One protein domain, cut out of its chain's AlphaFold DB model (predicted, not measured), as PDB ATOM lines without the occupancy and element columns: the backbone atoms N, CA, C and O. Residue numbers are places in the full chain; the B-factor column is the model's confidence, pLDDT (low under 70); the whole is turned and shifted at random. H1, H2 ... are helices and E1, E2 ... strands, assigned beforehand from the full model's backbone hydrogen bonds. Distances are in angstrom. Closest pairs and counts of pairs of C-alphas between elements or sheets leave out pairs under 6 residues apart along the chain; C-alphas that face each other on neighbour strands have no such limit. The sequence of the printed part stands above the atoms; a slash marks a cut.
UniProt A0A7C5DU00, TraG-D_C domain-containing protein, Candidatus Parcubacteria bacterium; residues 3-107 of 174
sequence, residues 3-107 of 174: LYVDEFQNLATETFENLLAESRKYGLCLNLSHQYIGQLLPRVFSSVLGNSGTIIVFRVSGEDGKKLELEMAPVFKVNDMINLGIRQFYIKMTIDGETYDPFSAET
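Overview. This is residues 3 to 107 of the 174 residues of the protein "TraG-D_C domain-containing protein" of Candidatus Parcubacteria bacterium (UniProt A0A7C5DU00). A three-strand sheet, E3 E4 E5, with H3 over one face and the short H4 packed on H3, makes one half of this domain; the other half holds two helices, H1 and H2, side by side, with a small pair of parallel strands, E1 and E2. E3 lies nearest the middle, while H1 and H4 lie farthest from it. The printed part has 105 residues, with four named helices and five named strands in the order E1 H1 E2 H2 E3 H3 H4 E4 E5; the sheet E3 - E4 - E5 is antiparallel and the class is mixed, helices and strands. The whole is compact, with a radius of gyration of the C-alphas of 13.7 A and spans of 36 by 33 by 23 A.

Arrangement. Start at the inner strand E4, residues 88 to 95, which bends by 54 degrees at residue 92. On one edge is E3, residues 54 to 57, antiparallel to it: N 55 and O 92 are 2.8 A apart, within hydrogen-bond range. On the other edge E5, residues 103 to 106, forms a hairpin with E4, with N 89 and O 105 at 2.9 A. The sheet is only just strongly twisted, its C-alphas up to 4.0 A off the best plane. H3, residues 62 to 72, is on the sheet, over E3 at a height of 9.9 A. H4, residues 78 to 82, touches H3, the closest C-alphas being those of Gly 65 and Val 78 at 4.8 A; H4 only grazes the sheet, with residues 80 to 81. H2, residues 42 to 51, touches H1, residues 14 to 22, at a shallow tilt of 12 degrees, the same way; the closest C-alphas, of Glu 17 and Val 44, are 5.9 A apart. H2 and H3 are only just apart, at 8.4 A. E1, residues 3 to 5, and E2, residues 29 to 32, are parallel neighbours, with N 5 and O 31 at 2.8 A; with H1 between them in the chain they make a strand-helix-strand unit with a right-handed crossover. Every O i to N i+4 pair is within hydrogen-bond range in H2 and H4, but 4 of 5 in H1 and 4 of 7 in H3.

Along the chain. Find C-alpha 3 at (104.010, 120.336, 119.473), where E1 begins, and C-alpha 106 at (111.103, 132.809, 137.326), where E5 ends. E4 spans 20.3 A from C-alpha 88 at (111.941, 136.595, 135.024). H2 measures 14.4 A, H3 14.0 A and H1 13.2 A.

Size, cuts and confidence. The farthest C-alphas, of Lys 25 and Asn 83, are 38.7 A apart. The printed part has no cut and no long link. Mean pLDDT of the printed part is 91.1, and no printed residue is under 70.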
ATOM      1  N   LEU A   3     103.182 119.763 120.527       90.69
ATOM      2  CA  LEU A   3     104.010 120.336 119.473       90.69
ATOM      3  C   LEU A   3     104.666 121.610 119.998       90.69
ATOM      4  O   LEU A   3     103.981 122.517 120.468       90.69
ATOM      5  N   TYR A   4     105.989 121.659 119.899       93.75
ATOM      6  CA  TYR A   4     106.796 122.819 120.243       93.75
ATOM      7  C   TYR A   4     107.303 123.442 118.952       93.75
ATOM      8  O   TYR A   4     107.935 122.763 118.142       93.75
ATOM      9  N   VAL A   5     106.984 124.713 118.761       92.62
ATOM     10  CA  VAL A   5     107.356 125.481 117.582       92.62
ATOM     11  C   VAL A   5     108.159 126.676 118.046       92.62
ATOM     12  O   VAL A   5     107.606 127.605 118.631       92.62
ATOM     13  N   ASP A   6     109.457 126.623 117.776       94.44
ATOM     14  CA  ASP A   6     110.346 127.750 118.006       94.44
ATOM     15  C   ASP A   6     110.450 128.627 116.763       94.44
ATOM     16  O   ASP A   6     110.273 128.147 115.640       94.44
ATOM     17  N   GLU A   7     110.704 129.917 116.977       92.25
ATOM     18  CA  GLU A   7     110.686 130.944 115.932       92.25
ATOM     19  C   GLU A   7     109.414 130.873 115.069       92.25
ATOM     20  O   GLU A   7     109.458 130.800 113.835       92.25
ATOM     21  N   PHE A   8     108.257 130.865 115.741       91.31
ATOM     22  CA  PHE A   8     106.935 130.649 115.152       91.31
ATOM     23  C   PHE A   8     106.640 131.544 113.940       91.31
ATOM     24  O   PHE A   8     105.944 131.110 113.021       91.31
ATOM     25  N   GLN A   9     107.209 132.750 113.871       88.81
ATOM     26  CA  GLN A   9     107.067 133.641 112.718       88.81
ATOM     27  C   GLN A   9     107.508 133.011 111.386       88.81
ATOM     28  O   GLN A   9     106.970 133.367 110.342       88.81
ATOM     29  N   ASN A  10     108.420 132.034 111.409       88.62
ATOM     30  CA  ASN A  10     108.857 131.318 110.204       88.62
ATOM     31  C   ASN A  10     107.777 130.378 109.645       88.62
ATOM     32  O   ASN A  10     107.852 129.961 108.491       88.62
ATOM     33  N   LEU A  11     106.787 130.026 110.465       85.31
ATOM     34  CA  LEU A  11     105.697 129.111 110.130       85.31
ATOM     35  C   LEU A  11     104.321 129.795 110.165       85.31
ATOM     36  O   LEU A  11     103.329 129.182 109.772       85.31
ATOM     37  N   ALA A  12     104.264 131.061 110.589       79.94
ATOM     38  CA  ALA A  12     103.064 131.874 110.782       79.94
ATOM     39  C   ALA A  12     102.388 132.277 109.455       79.94
ATOM     40  O   ALA A  12     102.316 133.449 109.085       79.94
ATOM     41  N   THR A  13     101.881 131.282 108.734       79.81
ATOM     42  CA  THR A  13     101.079 131.431 107.513       79.81
ATOM     43  C   THR A  13      99.582 131.443 107.839       79.81
ATOM     44  O   THR A  13      99.171 131.031 108.924       79.81
ATOM     45  N   GLU A  14      98.736 131.860 106.893       77.06
ATOM     46  CA  GLU A  14      97.270 131.825 107.056       77.06
ATOM     47  C   GLU A  14      96.745 130.411 107.360       77.06
ATOM     48  O   GLU A  14      95.817 130.234 108.144       77.06
ATOM     49  N   THR A  15      97.385 129.371 106.823       79.44
ATOM     50  CA  THR A  15      97.035 127.973 107.116       79.44
ATOM     51  C   THR A  15      97.221 127.624 108.596       79.44
ATOM     52  O   THR A  15      96.473 126.813 109.144       79.44
ATOM     53  N   PHE A  16      98.188 128.254 109.270       80.00
ATOM     54  CA  PHE A  16      98.435 128.036 110.695       80.00
ATOM     55  C   PHE A  16      97.330 128.622 111.584       80.00
ATOM     56  O   PHE A  16      97.091 128.092 112.666       80.00
ATOM     57  N   GLU A  17      96.606 129.647 111.124       80.69
ATOM     58  CA  GLU A  17      95.424 130.178 111.820       80.69
ATOM     59  C   GLU A  17      94.345 129.097 111.971       80.69
ATOM     60  O   GLU A  17      93.820 128.888 113.066       80.69
ATOM     61  N   ASN A  18      94.071 128.365 110.888       81.94
ATOM     62  CA  ASN A  18      93.111 127.261 110.906       81.94
ATOM     63  C   ASN A  18      93.581 126.146 111.847       81.94
ATOM     64  O   ASN A  18      92.796 125.627 112.638       81.94
ATOM     65  N   LEU A  19      94.876 125.813 111.820       83.88
ATOM     66  CA  LEU A  19      95.441 124.804 112.715       83.88
ATOM     67  C   LEU A  19      95.311 125.202 114.195       83.88
ATOM     68  O   LEU A  19      94.989 124.353 115.026       83.88
ATOM     69  N   LEU A  20      95.510 126.480 114.531       82.38
ATOM     70  CA  LEU A  20      95.336 126.993 115.895       82.38
ATOM     71  C   LEU A  20      93.887 126.863 116.367       82.38
ATOM     72  O   LEU A  20      93.644 126.321 117.448       82.38
ATOM     73  N   ALA A  21      92.938 127.286 115.530       82.06
ATOM     74  CA  ALA A  21      91.510 127.226 115.831       82.06
ATOM     75  C   ALA A  21      90.987 125.782 115.962       82.06
ATOM     76  O   ALA A  21      90.099 125.505 116.770       82.06
ATOM     77  N   GLU A  22      91.541 124.838 115.197       86.12
ATOM     78  CA  GLU A  22      91.092 123.442 115.201       86.12
ATOM     79  C   GLU A  22      91.902 122.510 116.108       86.12
ATOM     80  O   GLU A  22      91.499 121.364 116.318       86.12
ATOM     81  N   SER A  23      93.007 122.986 116.683       84.88
ATOM     82  CA  SER A  23      93.944 122.206 117.509       84.88
ATOM     83  C   SER A  23      93.264 121.328 118.573       84.88
ATOM     84  O   SER A  23      93.643 120.169 118.764       84.88
ATOM     85  N   ARG A  24      92.193 121.835 119.202       83.00
ATOM     86  CA  ARG A  24      91.398 121.108 120.208       83.00
ATOM     87  C   ARG A  24      90.734 119.846 119.651       83.00
ATOM     88  O   ARG A  24      90.725 118.832 120.343       83.00
ATOM     89  N   LYS A  25      90.226 119.877 118.410       87.25
ATOM     90  CA  LYS A  25      89.581 118.717 117.753       87.25
ATOM     91  C   LYS A  25      90.560 117.552 117.588       87.25
ATOM     92  O   LYS A  25      90.166 116.396 117.676       87.25
ATOM     93  N   TYR A  26      91.834 117.873 117.376       85.62
ATOM     94  CA  TYR A  26      92.904 116.904 117.153       85.62
ATOM     95  C   TYR A  26      93.667 116.533 118.437       85.62
ATOM     96  O   TYR A  26      94.647 115.791 118.374       85.62
ATOM     97  N   GLY A  27      93.261 117.049 119.607       86.81
ATOM     98  CA  GLY A  27      93.973 116.818 120.871       86.81
ATOM     99  C   GLY A  27      95.423 117.324 120.847       86.81
ATOM    100  O   GLY A  27      96.315 116.722 121.465       86.81
ATOM    101  N   LEU A  28      95.677 118.390 120.083       89.50
ATOM    102  CA  LEU A  28      96.993 118.983 119.895       89.50
ATOM    103  C   LEU A  28      97.217 120.105 120.914       89.50
ATOM    104  O   LEU A  28      96.468 121.077 120.953       89.50
ATOM    105  N   CYS A  29      98.267 119.980 121.722       89.56
ATOM    106  CA  CYS A  29      98.748 121.040 122.596       89.56
ATOM    107  C   CYS A  29      99.908 121.756 121.901       89.56
ATOM    108  O   CYS A  29     100.946 121.147 121.628       89.56
ATOM    109  N   LEU A  30      99.707 123.032 121.585       91.06
ATOM    110  CA  LEU A  30     100.661 123.863 120.863       91.06
ATOM    111  C   LEU A  30     101.438 124.740 121.842       91.06
ATOM    112  O   LEU A  30     100.843 125.427 122.668       91.06
ATOM    113  N   ASN A  31     102.759 124.735 121.713       93.44
ATOM    114  CA  ASN A  31     103.667 125.618 122.432       93.44
ATOM    115  C   ASN A  31     104.406 126.437 121.380       93.44
ATOM    116  O   ASN A  31     105.181 125.877 120.604       93.44
ATOM    117  N   LEU A  32     104.124 127.735 121.320       93.69
ATOM    118  CA  LEU A  32     104.664 128.633 120.303       93.69
ATOM    119  C   LEU A  32     105.588 129.649 120.972       93.69
ATOM    120  O   LEU A  32     105.151 130.359 121.878       93.69
ATOM    121  N   SER A  33     106.834 129.744 120.515       94.38
ATOM    122  CA  SER A  33     107.761 130.808 120.910       94.38
ATOM    123  C   SER A  33     108.108 131.694 119.720       94.38
ATOM    124  O   SER A  33     108.299 131.226 118.599       94.38
ATOM    125  N   HIS A  34     108.166 133.001 119.966       93.06
ATOM    126  CA  HIS A  34     108.609 134.004 119.001       93.06
ATOM    127  C   HIS A  34     109.236 135.191 119.743       93.06
ATOM    128  O   HIS A  34     108.962 135.402 120.926       93.06
ATOM    129  N   GLN A  35     110.081 135.964 119.056       91.00
ATOM    130  CA  GLN A  35     110.836 137.060 119.681       91.00
ATOM    131  C   GLN A  35     110.181 138.434 119.488       91.00
ATOM    132  O   GLN A  35     110.152 139.238 120.415       91.00
ATOM    133  N   TYR A  36     109.639 138.703 118.296       87.69
ATOM    134  CA  TYR A  36     109.087 140.012 117.935       87.69
ATOM    135  C   TYR A  36     107.653 139.860 117.430       87.69
ATOM    136  O   TYR A  36     107.405 139.080 116.509       87.69
ATOM    137  N   ILE A  37     106.697 140.612 117.992       90.81
ATOM    138  CA  ILE A  37     105.297 140.547 117.529       90.81
ATOM    139  C   ILE A  37     105.185 141.136 116.119       90.81
ATOM    140  O   ILE A  37     104.384 140.668 115.317       90.81
ATOM    141  N   GLY A  38     106.018 142.127 115.782       88.12
ATOM    142  CA  GLY A  38     106.028 142.765 114.460       88.12
ATOM    143  C   GLY A  38     106.345 141.836 113.279       88.12
ATOM    144  O   GLY A  38     106.078 142.206 112.142       88.12
ATOM    145  N   GLN A  39     106.880 140.635 113.523       88.31
ATOM    146  CA  GLN A  39     107.112 139.633 112.474       88.31
ATOM    147  C   GLN A  39     105.856 138.818 112.135       88.31
ATOM    148  O   GLN A  39     105.832 138.126 111.118       88.31
ATOM    149  N   LEU A  40     104.817 138.884 112.971       89.31
ATOM    150  CA  LEU A  40     103.567 138.162 112.770       89.31
ATOM    151  C   LEU A  40     102.553 139.035 112.033       89.31
ATOM    152  O   LEU A  40     102.401 140.227 112.307       89.31
ATOM    153  N   LEU A  41     101.787 138.412 111.138       89.25
ATOM    154  CA  LEU A  41     100.603 139.044 110.568       89.25
ATOM    155  C   LEU A  41      99.611 139.373 111.701       89.25
ATOM    156  O   LEU A  41      99.342 138.495 112.528       89.25
ATOM    157  N   PRO A  42      99.001 140.577 111.734       88.62
ATOM    158  CA  PRO A  42      98.100 140.978 112.819       88.62
ATOM    159  C   PRO A  42      96.973 139.976 113.089       88.62
ATOM    160  O   PRO A  42      96.632 139.709 114.236       88.62
ATOM    161  N   ARG A  43      96.431 139.367 112.030       88.00
ATOM    162  CA  ARG A  43      95.381 138.349 112.128       88.00
ATOM    163  C   ARG A  43      95.858 137.071 112.827       88.00
ATOM    164  O   ARG A  43      95.146 136.547 113.680       88.00
ATOM    165  N   VAL A  44      97.068 136.607 112.508       88.94
ATOM    166  CA  VAL A  44      97.675 135.433 113.154       88.94
ATOM    167  C   VAL A  44      97.922 135.725 114.629       88.94
ATOM    168  O   VAL A  44      97.562 134.909 115.469       88.94
ATOM    169  N   PHE A  45      98.457 136.904 114.954       90.12
ATOM    170  CA  PHE A  45      98.671 137.316 116.341       90.12
ATOM    171  C   PHE A  45      97.367 137.318 117.152       90.12
ATOM    172  O   PHE A  45      97.301 136.684 118.205       90.12
ATOM    173  N   SER A  46      96.301 137.934 116.630       89.56
ATOM    174  CA  SER A  46      94.984 137.919 117.280       89.56
ATOM    175  C   SER A  46      94.426 136.500 117.453       89.56
ATOM    176  O   SER A  46      93.849 136.191 118.492       89.56
ATOM    177  N   SER A  47      94.617 135.621 116.462       89.38
ATOM    178  CA  SER A  47      94.187 134.220 116.550       89.38
ATOM    179  C   SER A  47      94.974 133.432 117.600       89.38
ATOM    180  O   SER A  47      94.382 132.665 118.362       89.38
ATOM    181  N   VAL A  48      96.291 133.650 117.698       90.25
ATOM    182  CA  VAL A  48      97.131 133.049 118.743       90.25
ATOM    183  C   VAL A  48      96.632 133.476 120.118       90.25
ATOM    184  O   VAL A  48      96.363 132.605 120.941       90.25
ATOM    185  N   LEU A  49      96.444 134.777 120.362       90.12
ATOM    186  CA  LEU A  49      95.968 135.268 121.660       90.12
ATOM    187  C   LEU A  49      94.580 134.721 122.015       90.12
ATOM    188  O   LEU A  49      94.395 134.199 123.110       90.12
ATOM    189  N   GLY A  50      93.632 134.741 121.072       87.94
ATOM    190  CA  GLY A  50      92.264 134.267 121.313       87.94
ATOM    191  C   GLY A  50      92.149 132.761 121.589       87.94
ATOM    192  O   GLY A  50      91.191 132.326 122.227       87.94
ATOM    193  N   ASN A  51      93.114 131.958 121.131       87.94
ATOM    194  CA  ASN A  51      93.123 130.507 121.341       87.94
ATOM    195  C   ASN A  51      94.098 130.047 122.438       87.94
ATOM    196  O   ASN A  51      94.064 128.873 122.826       87.94
ATOM    197  N   SER A  52      94.944 130.940 122.959       89.06
ATOM    198  CA  SER A  52      95.950 130.609 123.969       89.06
ATOM    199  C   SER A  52      95.351 130.616 125.372       89.06
ATOM    200  O   SER A  52      94.931 131.645 125.883       89.06
ATOM    201  N   GLY A  53      95.363 129.457 126.036       89.44
ATOM    202  CA  GLY A  53      95.011 129.355 127.460       89.44
ATOM    203  C   GLY A  53      96.155 129.734 128.406       89.44
ATOM    204  O   GLY A  53      95.980 129.758 129.620       89.44
ATOM    205  N   THR A  54      97.355 129.969 127.879       93.56
ATOM    206  CA  THR A  54      98.532 130.377 128.648       93.56
ATOM    207  C   THR A  54      99.382 131.304 127.797       93.56
ATOM    208  O   THR A  54      99.694 130.980 126.654       93.56
ATOM    209  N   ILE A  55      99.759 132.443 128.365       95.56
ATOM    210  CA  ILE A  55     100.615 133.445 127.739       95.56
ATOM    211  C   ILE A  55     101.773 133.701 128.695       95.56
ATOM    212  O   ILE A  55     101.557 134.031 129.859       95.56
ATOM    213  N   ILE A  56     102.997 133.554 128.193       96.44
ATOM    214  CA  ILE A  56     104.234 133.805 128.931       96.44
ATOM    215  C   ILE A  56     104.960 134.954 128.244       96.44
ATOM    216  O   ILE A  56     105.265 134.875 127.055       96.44
ATOM    217  N   VAL A  57     105.250 136.010 128.994       96.56
ATOM    218  CA  VAL A  57     105.923 137.212 128.501       96.56
ATOM    219  C   VAL A  57     107.225 137.401 129.257       96.56
ATOM    220  O   VAL A  57     107.245 137.703 130.451       96.56
ATOM    221  N   PHE A  58     108.327 137.226 128.536       96.56
ATOM    222  CA  PHE A  58     109.650 137.644 128.984       96.56
ATOM    223  C   PHE A  58     109.840 139.145 128.755       96.56
ATOM    224  O   PHE A  58     108.934 139.856 128.329       96.56
ATOM    225  N   ARG A  59     111.045 139.641 129.027       96.06
ATOM    226  CA  ARG A  59     111.406 141.020 128.713       96.06
ATOM    227  C   ARG A  59     111.168 141.328 127.230       96.06
ATOM    228  O   ARG A  59     111.755 140.678 126.367       96.06
ATOM    229  N   VAL A  60     110.368 142.356 126.959       95.00
ATOM    230  CA  VAL A  60     110.012 142.806 125.602       95.00
ATOM    231  C   VAL A  60     110.333 144.284 125.381       95.00
ATOM    232  O   VAL A  60     110.634 145.032 126.315       95.00
ATOM    233  N   SER A  61     110.277 144.703 124.116       94.25
ATOM    234  CA  SER A  61     110.368 146.107 123.719       94.25
ATOM    235  C   SER A  61     109.107 146.888 124.119       94.25
ATOM    236  O   SER A  61     108.058 146.310 124.400       94.25
ATOM    237  N   GLY A  62     109.173 148.223 124.112       93.50
ATOM    238  CA  GLY A  62     108.001 149.050 124.422       93.50
ATOM    239  C   GLY A  62     106.876 148.966 123.387       93.50
ATOM    240  O   GLY A  62     105.717 149.168 123.741       93.50
ATOM    241  N   GLU A  63     107.182 148.654 122.125       93.00
ATOM    242  CA  GLU A  63     106.151 148.451 121.100       93.00
ATOM    243  C   GLU A  63     105.380 147.150 121.346       93.00
ATOM    244  O   GLU A  63     104.149 147.153 121.366       93.00
ATOM    245  N   ASP A  64     106.099 146.053 121.587       93.88
ATOM    246  CA  ASP A  64     105.491 144.753 121.873       93.88
ATOM    247  C   ASP A  64     104.758 144.771 123.220       93.88
ATOM    248  O   ASP A  64     103.642 144.261 123.332       93.88
ATOM    249  N   GLY A  65     105.330 145.449 124.220       94.81
ATOM    250  CA  GLY A  65     104.712 145.634 125.528       94.81
ATOM    251  C   GLY A  65     103.345 146.319 125.449       94.81
ATOM    252  O   GLY A  65     102.429 145.893 126.142       94.81
ATOM    253  N   LYS A  66     103.146 147.308 124.566       94.38
ATOM    254  CA  LYS A  66     101.817 147.928 124.361       94.38
ATOM    255  C   LYS A  66     100.775 146.941 123.836       94.38
ATOM    256  O   LYS A  66      99.615 147.021 124.222       94.38
ATOM    257  N   LYS A  67     101.174 146.027 122.947       93.81
ATOM    258  CA  LYS A  67     100.272 145.004 122.389       93.81
ATOM    259  C   LYS A  67      99.901 143.970 123.457       93.81
ATOM    260  O   LYS A  67      98.756 143.536 123.510       93.81
ATOM    261  N   LEU A  68     100.857 143.616 124.315       95.00
ATOM    262  CA  LEU A  68     100.689 142.629 125.388       95.00
ATOM    263  C   LEU A  68     100.014 143.189 126.648       95.00
ATOM    264  O   LEU A  68      99.423 142.423 127.403       95.00
ATOM    265  N   GLU A  69     100.058 144.503 126.872       95.19
ATOM    266  CA  GLU A  69      99.431 145.153 128.032       95.19
ATOM    267  C   GLU A  69      97.931 144.853 128.113       95.19
ATOM    268  O   GLU A  69      97.418 144.643 129.204       95.19
ATOM    269  N   LEU A  70      97.242 144.735 126.973       92.75
ATOM    270  CA  LEU A  70      95.822 144.371 126.935       92.75
ATOM    271  C   LEU A  70      95.544 143.000 127.565       92.75
ATOM    272  O   LEU A  70      94.518 142.824 128.215       92.75
ATOM    273  N   GLU A  71      96.462 142.047 127.404       93.31
ATOM    274  CA  GLU A  71      96.331 140.718 128.001       93.31
ATOM    275  C   GLU A  71      96.752 140.691 129.467       93.31
ATOM    276  O   GLU A  71      96.229 139.880 130.230       93.31
ATOM    277  N   MET A  72      97.674 141.574 129.856       95.38
ATOM    278  CA  MET A  72      98.271 141.607 131.192       95.38
ATOM    279  C   MET A  72      97.619 142.621 132.146       95.38
ATOM    280  O   MET A  72      97.940 142.666 133.338       95.38
ATOM    281  N   ALA A  73      96.692 143.430 131.638       93.50
ATOM    282  CA  ALA A  73      95.918 144.369 132.423       93.50
ATOM    283  C   ALA A  73      94.947 143.643 133.377       93.50
ATOM    284  O   ALA A  73      94.432 142.574 133.044       93.50
ATOM    285  N   PRO A  74      94.649 144.234 134.550       94.19
ATOM    286  CA  PRO A  74      95.164 145.514 135.053       94.19
ATOM    287  C   PRO A  74      96.491 145.399 135.827       94.19
ATOM    288  O   PRO A  74      96.990 146.413 136.312       94.19
ATOM    289  N   VAL A  75      97.033 144.187 135.984       96.50
ATOM    290  CA  VAL A  75      98.126 143.899 136.925       96.50
ATOM    291  C   VAL A  75      99.461 144.466 136.453       96.50
ATOM    292  O   VAL A  75     100.151 145.119 137.236       96.50
ATOM    293  N   PHE A  76      99.816 144.247 135.185       96.50
ATOM    294  CA  PHE A  76     101.090 144.702 134.631       96.50
ATOM    295  C   PHE A  76     100.894 145.733 133.532       96.50
ATOM    296  O   PHE A  76      99.990 145.628 132.700       96.50
ATOM    297  N   LYS A  77     101.796 146.712 133.508       96.62
ATOM    298  CA  LYS A  77     101.876 147.754 132.486       96.62
ATOM    299  C   LYS A  77     103.077 147.534 131.577       96.62
ATOM    300  O   LYS A  77     103.984 146.752 131.870       96.62
ATOM    301  N   VAL A  78     103.141 148.309 130.495       96.81
ATOM    302  CA  VAL A  78     104.275 148.279 129.547       96.81
ATOM    303  C   VAL A  78     105.637 148.395 130.244       96.81
ATOM    304  O   VAL A  78     106.557 147.635 129.942       96.81
ATOM    305  N   ASN A  79     105.770 149.318 131.201       96.75
ATOM    306  CA  ASN A  79     107.035 149.544 131.906       96.75
ATOM    307  C   ASN A  79     107.485 148.324 132.717       96.75
ATOM    308  O   ASN A  79     108.686 148.073 132.811       96.75
ATOM    309  N   ASP A  80     106.553 147.546 133.265       96.19
ATOM    310  CA  ASP A  80     106.880 146.353 134.045       96.19
ATOM    311  C   ASP A  80     107.502 145.279 133.148       96.19
ATOM    312  O   ASP A  80     108.453 144.609 133.548       96.19
ATOM    313  N   MET A  81     107.004 145.146 131.915       96.06
ATOM    314  CA  MET A  81     107.499 144.181 130.928       96.06
ATOM    315  C   MET A  81     108.872 144.563 130.358       96.06
ATOM    316  O   MET A  81     109.713 143.693 130.131       96.06
ATOM    317  N   ILE A  82     109.139 145.859 130.165       96.19
ATOM    318  CA  ILE A  82     110.450 146.353 129.698       96.19
ATOM    319  C   ILE A  82     111.547 146.104 130.747       96.19
ATOM    320  O   ILE A  82     112.705 145.844 130.394       96.19
ATOM    321  N   ASN A  83     111.176 146.197 132.026       96.00
ATOM    322  CA  ASN A  83     112.092 146.131 133.164       96.00
ATOM    323  C   ASN A  83     112.311 144.712 133.714       96.00
ATOM    324  O   ASN A  83     113.075 144.557 134.666       96.00
ATOM    325  N   LEU A  84     111.689 143.682 133.125       96.31
ATOM    326  CA  LEU A  84     111.888 142.290 133.535       96.31
ATOM    327  C   LEU A  84     113.373 141.897 133.520       96.31
ATOM    328  O   LEU A  84     114.099 142.127 132.544       96.31
ATOM    329  N   GLY A  85     113.818 141.273 134.611       94.81
ATOM    330  CA  GLY A  85     115.172 140.756 134.747       94.81
ATOM    331  C   GLY A  85     115.422 139.496 133.917       94.81
ATOM    332  O   GLY A  85     114.515 138.856 133.382       94.81
ATOM    333  N   ILE A  86     116.694 139.094 133.838       92.06
ATOM    334  CA  ILE A  86     117.074 137.809 133.238       92.06
ATOM    335  C   ILE A  86     116.334 136.688 133.971       92.06
ATOM    336  O   ILE A  86     116.380 136.619 135.196       92.06
ATOM    337  N   ARG A  87     115.706 135.786 133.201       92.81
ATOM    338  CA  ARG A  87     114.953 134.620 133.695       92.81
ATOM    339  C   ARG A  87     113.680 134.949 134.478       92.81
ATOM    340  O   ARG A  87     113.081 134.025 135.019       92.81
ATOM    341  N   GLN A  88     113.246 136.202 134.499       96.50
ATOM    342  CA  GLN A  88     111.941 136.595 135.024       96.50
ATOM    343  C   GLN A  88     110.938 136.712 133.877       96.50
ATOM    344  O   GLN A  88     111.303 137.087 132.759       96.50
ATOM    345  N   PHE A  89     109.684 136.380 134.151       97.25
ATOM    346  CA  PHE A  89     108.592 136.515 133.197       97.25
ATOM    347  C   PHE A  89     107.271 136.792 133.908       97.25
ATOM    348  O   PHE A  89     107.106 136.482 135.091       97.25
ATOM    349  N   TYR A  90     106.323 137.349 133.164       97.50
ATOM    350  CA  TYR A  90     104.922 137.382 133.560       97.50
ATOM    351  C   TYR A  90     104.164 136.283 132.843       97.50
ATOM    352  O   TYR A  90     104.456 135.954 131.692       97.50
ATOM    353  N   ILE A  91     103.198 135.702 133.535       96.62
ATOM    354  CA  ILE A  91     102.376 134.629 133.006       96.62
ATOM    355  C   ILE A  91     100.917 134.895 133.335       96.62
ATOM    356  O   ILE A  91     100.570 135.250 134.458       96.62
ATOM    357  N   LYS A  92     100.071 134.691 132.330       95.38
ATOM    358  CA  LYS A  92      98.622 134.587 132.466       95.38
ATOM    359  C   LYS A  92      98.237 133.195 132.021       95.38
ATOM    360  O   LYS A  92      98.623 132.779 130.928       95.38
ATOM    361  N   MET A  93      97.512 132.464 132.853       94.44
ATOM    362  CA  MET A  93      97.124 131.104 132.516       94.44
ATOM    363  C   MET A  93      95.777 130.722 133.106       94.44
ATOM    364  O   MET A  93      95.355 131.240 134.139       94.44
ATOM    365  N   THR A  94      95.126 129.782 132.435       90.75
ATOM    366  CA  THR A  94      93.952 129.097 132.956       90.75
ATOM    367  C   THR A  94      94.396 127.900 133.793       90.75
ATOM    368  O   THR A  94      95.107 127.027 133.294       90.75
ATOM    369  N   ILE A  95      93.965 127.857 135.051       88.25
ATOM    370  CA  ILE A  95      94.225 126.764 135.995       88.25
ATOM    371  C   ILE A  95      92.869 126.155 136.341       88.25
ATOM    372  O   ILE A  95      91.943 126.874 136.701       88.25
ATOM    373  N   ASP A  96      92.728 124.843 136.158       87.81
ATOM    374  CA  ASP A  96      91.496 124.094 136.454       87.81
ATOM    375  C   ASP A  96      90.211 124.677 135.829       87.81
ATOM    376  O   ASP A  96      89.110 124.519 136.344       87.81
ATOM    377  N   GLY A  97      90.344 125.322 134.665       84.62
ATOM    378  CA  GLY A  97      89.228 125.906 133.913       84.62
ATOM    379  C   GLY A  97      88.920 127.366 134.245       84.62
ATOM    380  O   GLY A  97      88.142 127.985 133.520       84.62
ATOM    381  N   GLU A  98      89.573 127.945 135.252       88.00
ATOM    382  CA  GLU A  98      89.441 129.358 135.604       88.00
ATOM    383  C   GLU A  98      90.661 130.151 135.131       88.00
ATOM    384  O   GLU A  98      91.803 129.719 135.281       88.00
ATOM    385  N   THR A  99      90.431 131.312 134.518       86.88
ATOM    386  CA  THR A  99      91.511 132.222 134.123       86.88
ATOM    387  C   THR A  99      91.925 133.058 135.322       86.88
ATOM    388  O   THR A  99      91.106 133.777 135.886       86.88
ATOM    389  N   TYR A 100      93.203 132.970 135.681       90.69
ATOM    390  CA  TYR A 100      93.773 133.725 136.791       90.69
ATOM    391  C   TYR A 100      94.343 135.059 136.319       90.69
ATOM    392  O   TYR A 100      94.769 135.202 135.166       90.69
ATOM    393  N   ASP A 101      94.385 136.014 137.246       94.00
ATOM    394  CA  ASP A 101      95.090 137.272 137.040       94.00
ATOM    395  C   ASP A 101      96.573 137.007 136.728       94.00
ATOM    396  O   ASP A 101      97.169 136.081 137.292       94.00
ATOM    397  N   PRO A 102      97.193 137.805 135.842       96.38
ATOM    398  CA  PRO A 102      98.609 137.678 135.538       96.38
ATOM    399  C   PRO A 102      99.479 137.765 136.795       96.38
ATOM    400  O   PRO A 102      99.276 138.631 137.645       96.38
ATOM    401  N   PHE A 103     100.506 136.923 136.884       96.12
ATOM    402  CA  PHE A 103     101.467 136.944 137.988       96.12
ATOM    403  C   PHE A 103     102.909 136.790 137.497       96.12
ATOM    404  O   PHE A 103     103.168 136.424 136.348       96.12
ATOM    405  N   SER A 104     103.870 137.120 138.363       96.50
ATOM    406  CA  SER A 104     105.298 137.002 138.067       96.50
ATOM    407  C   SER A 104     105.845 135.630 138.438       96.50
ATOM    408  O   SER A 104     105.437 135.009 139.419       96.50
ATOM    409  N   ALA A 105     106.794 135.157 137.641       95.88
ATOM    410  CA  ALA A 105     107.473 133.893 137.857       95.88
ATOM    411  C   ALA A 105     108.920 133.952 137.348       95.88
ATOM    412  O   ALA A 105     109.331 134.871 136.634       95.88
ATOM    413  N   GLU A 106     109.710 132.954 137.741       95.62
ATOM    414  CA  GLU A 106     111.103 132.809 137.326       95.62
ATOM    415  C   GLU A 106     111.330 131.454 136.665       95.62
ATOM    416  O   GLU A 106     110.713 130.448 137.024       95.62
ATOM    417  N   THR A 107     112.246 131.400 135.697       93.25
ATOM    418  CA  THR A 107     112.599 130.130 135.061       93.25
ATOM    419  C   THR A 107     113.347 129.221 136.027       93.25
ATOM    420  O   THR A 107     114.070 129.672 136.928       93.25
TER     421      THR A 107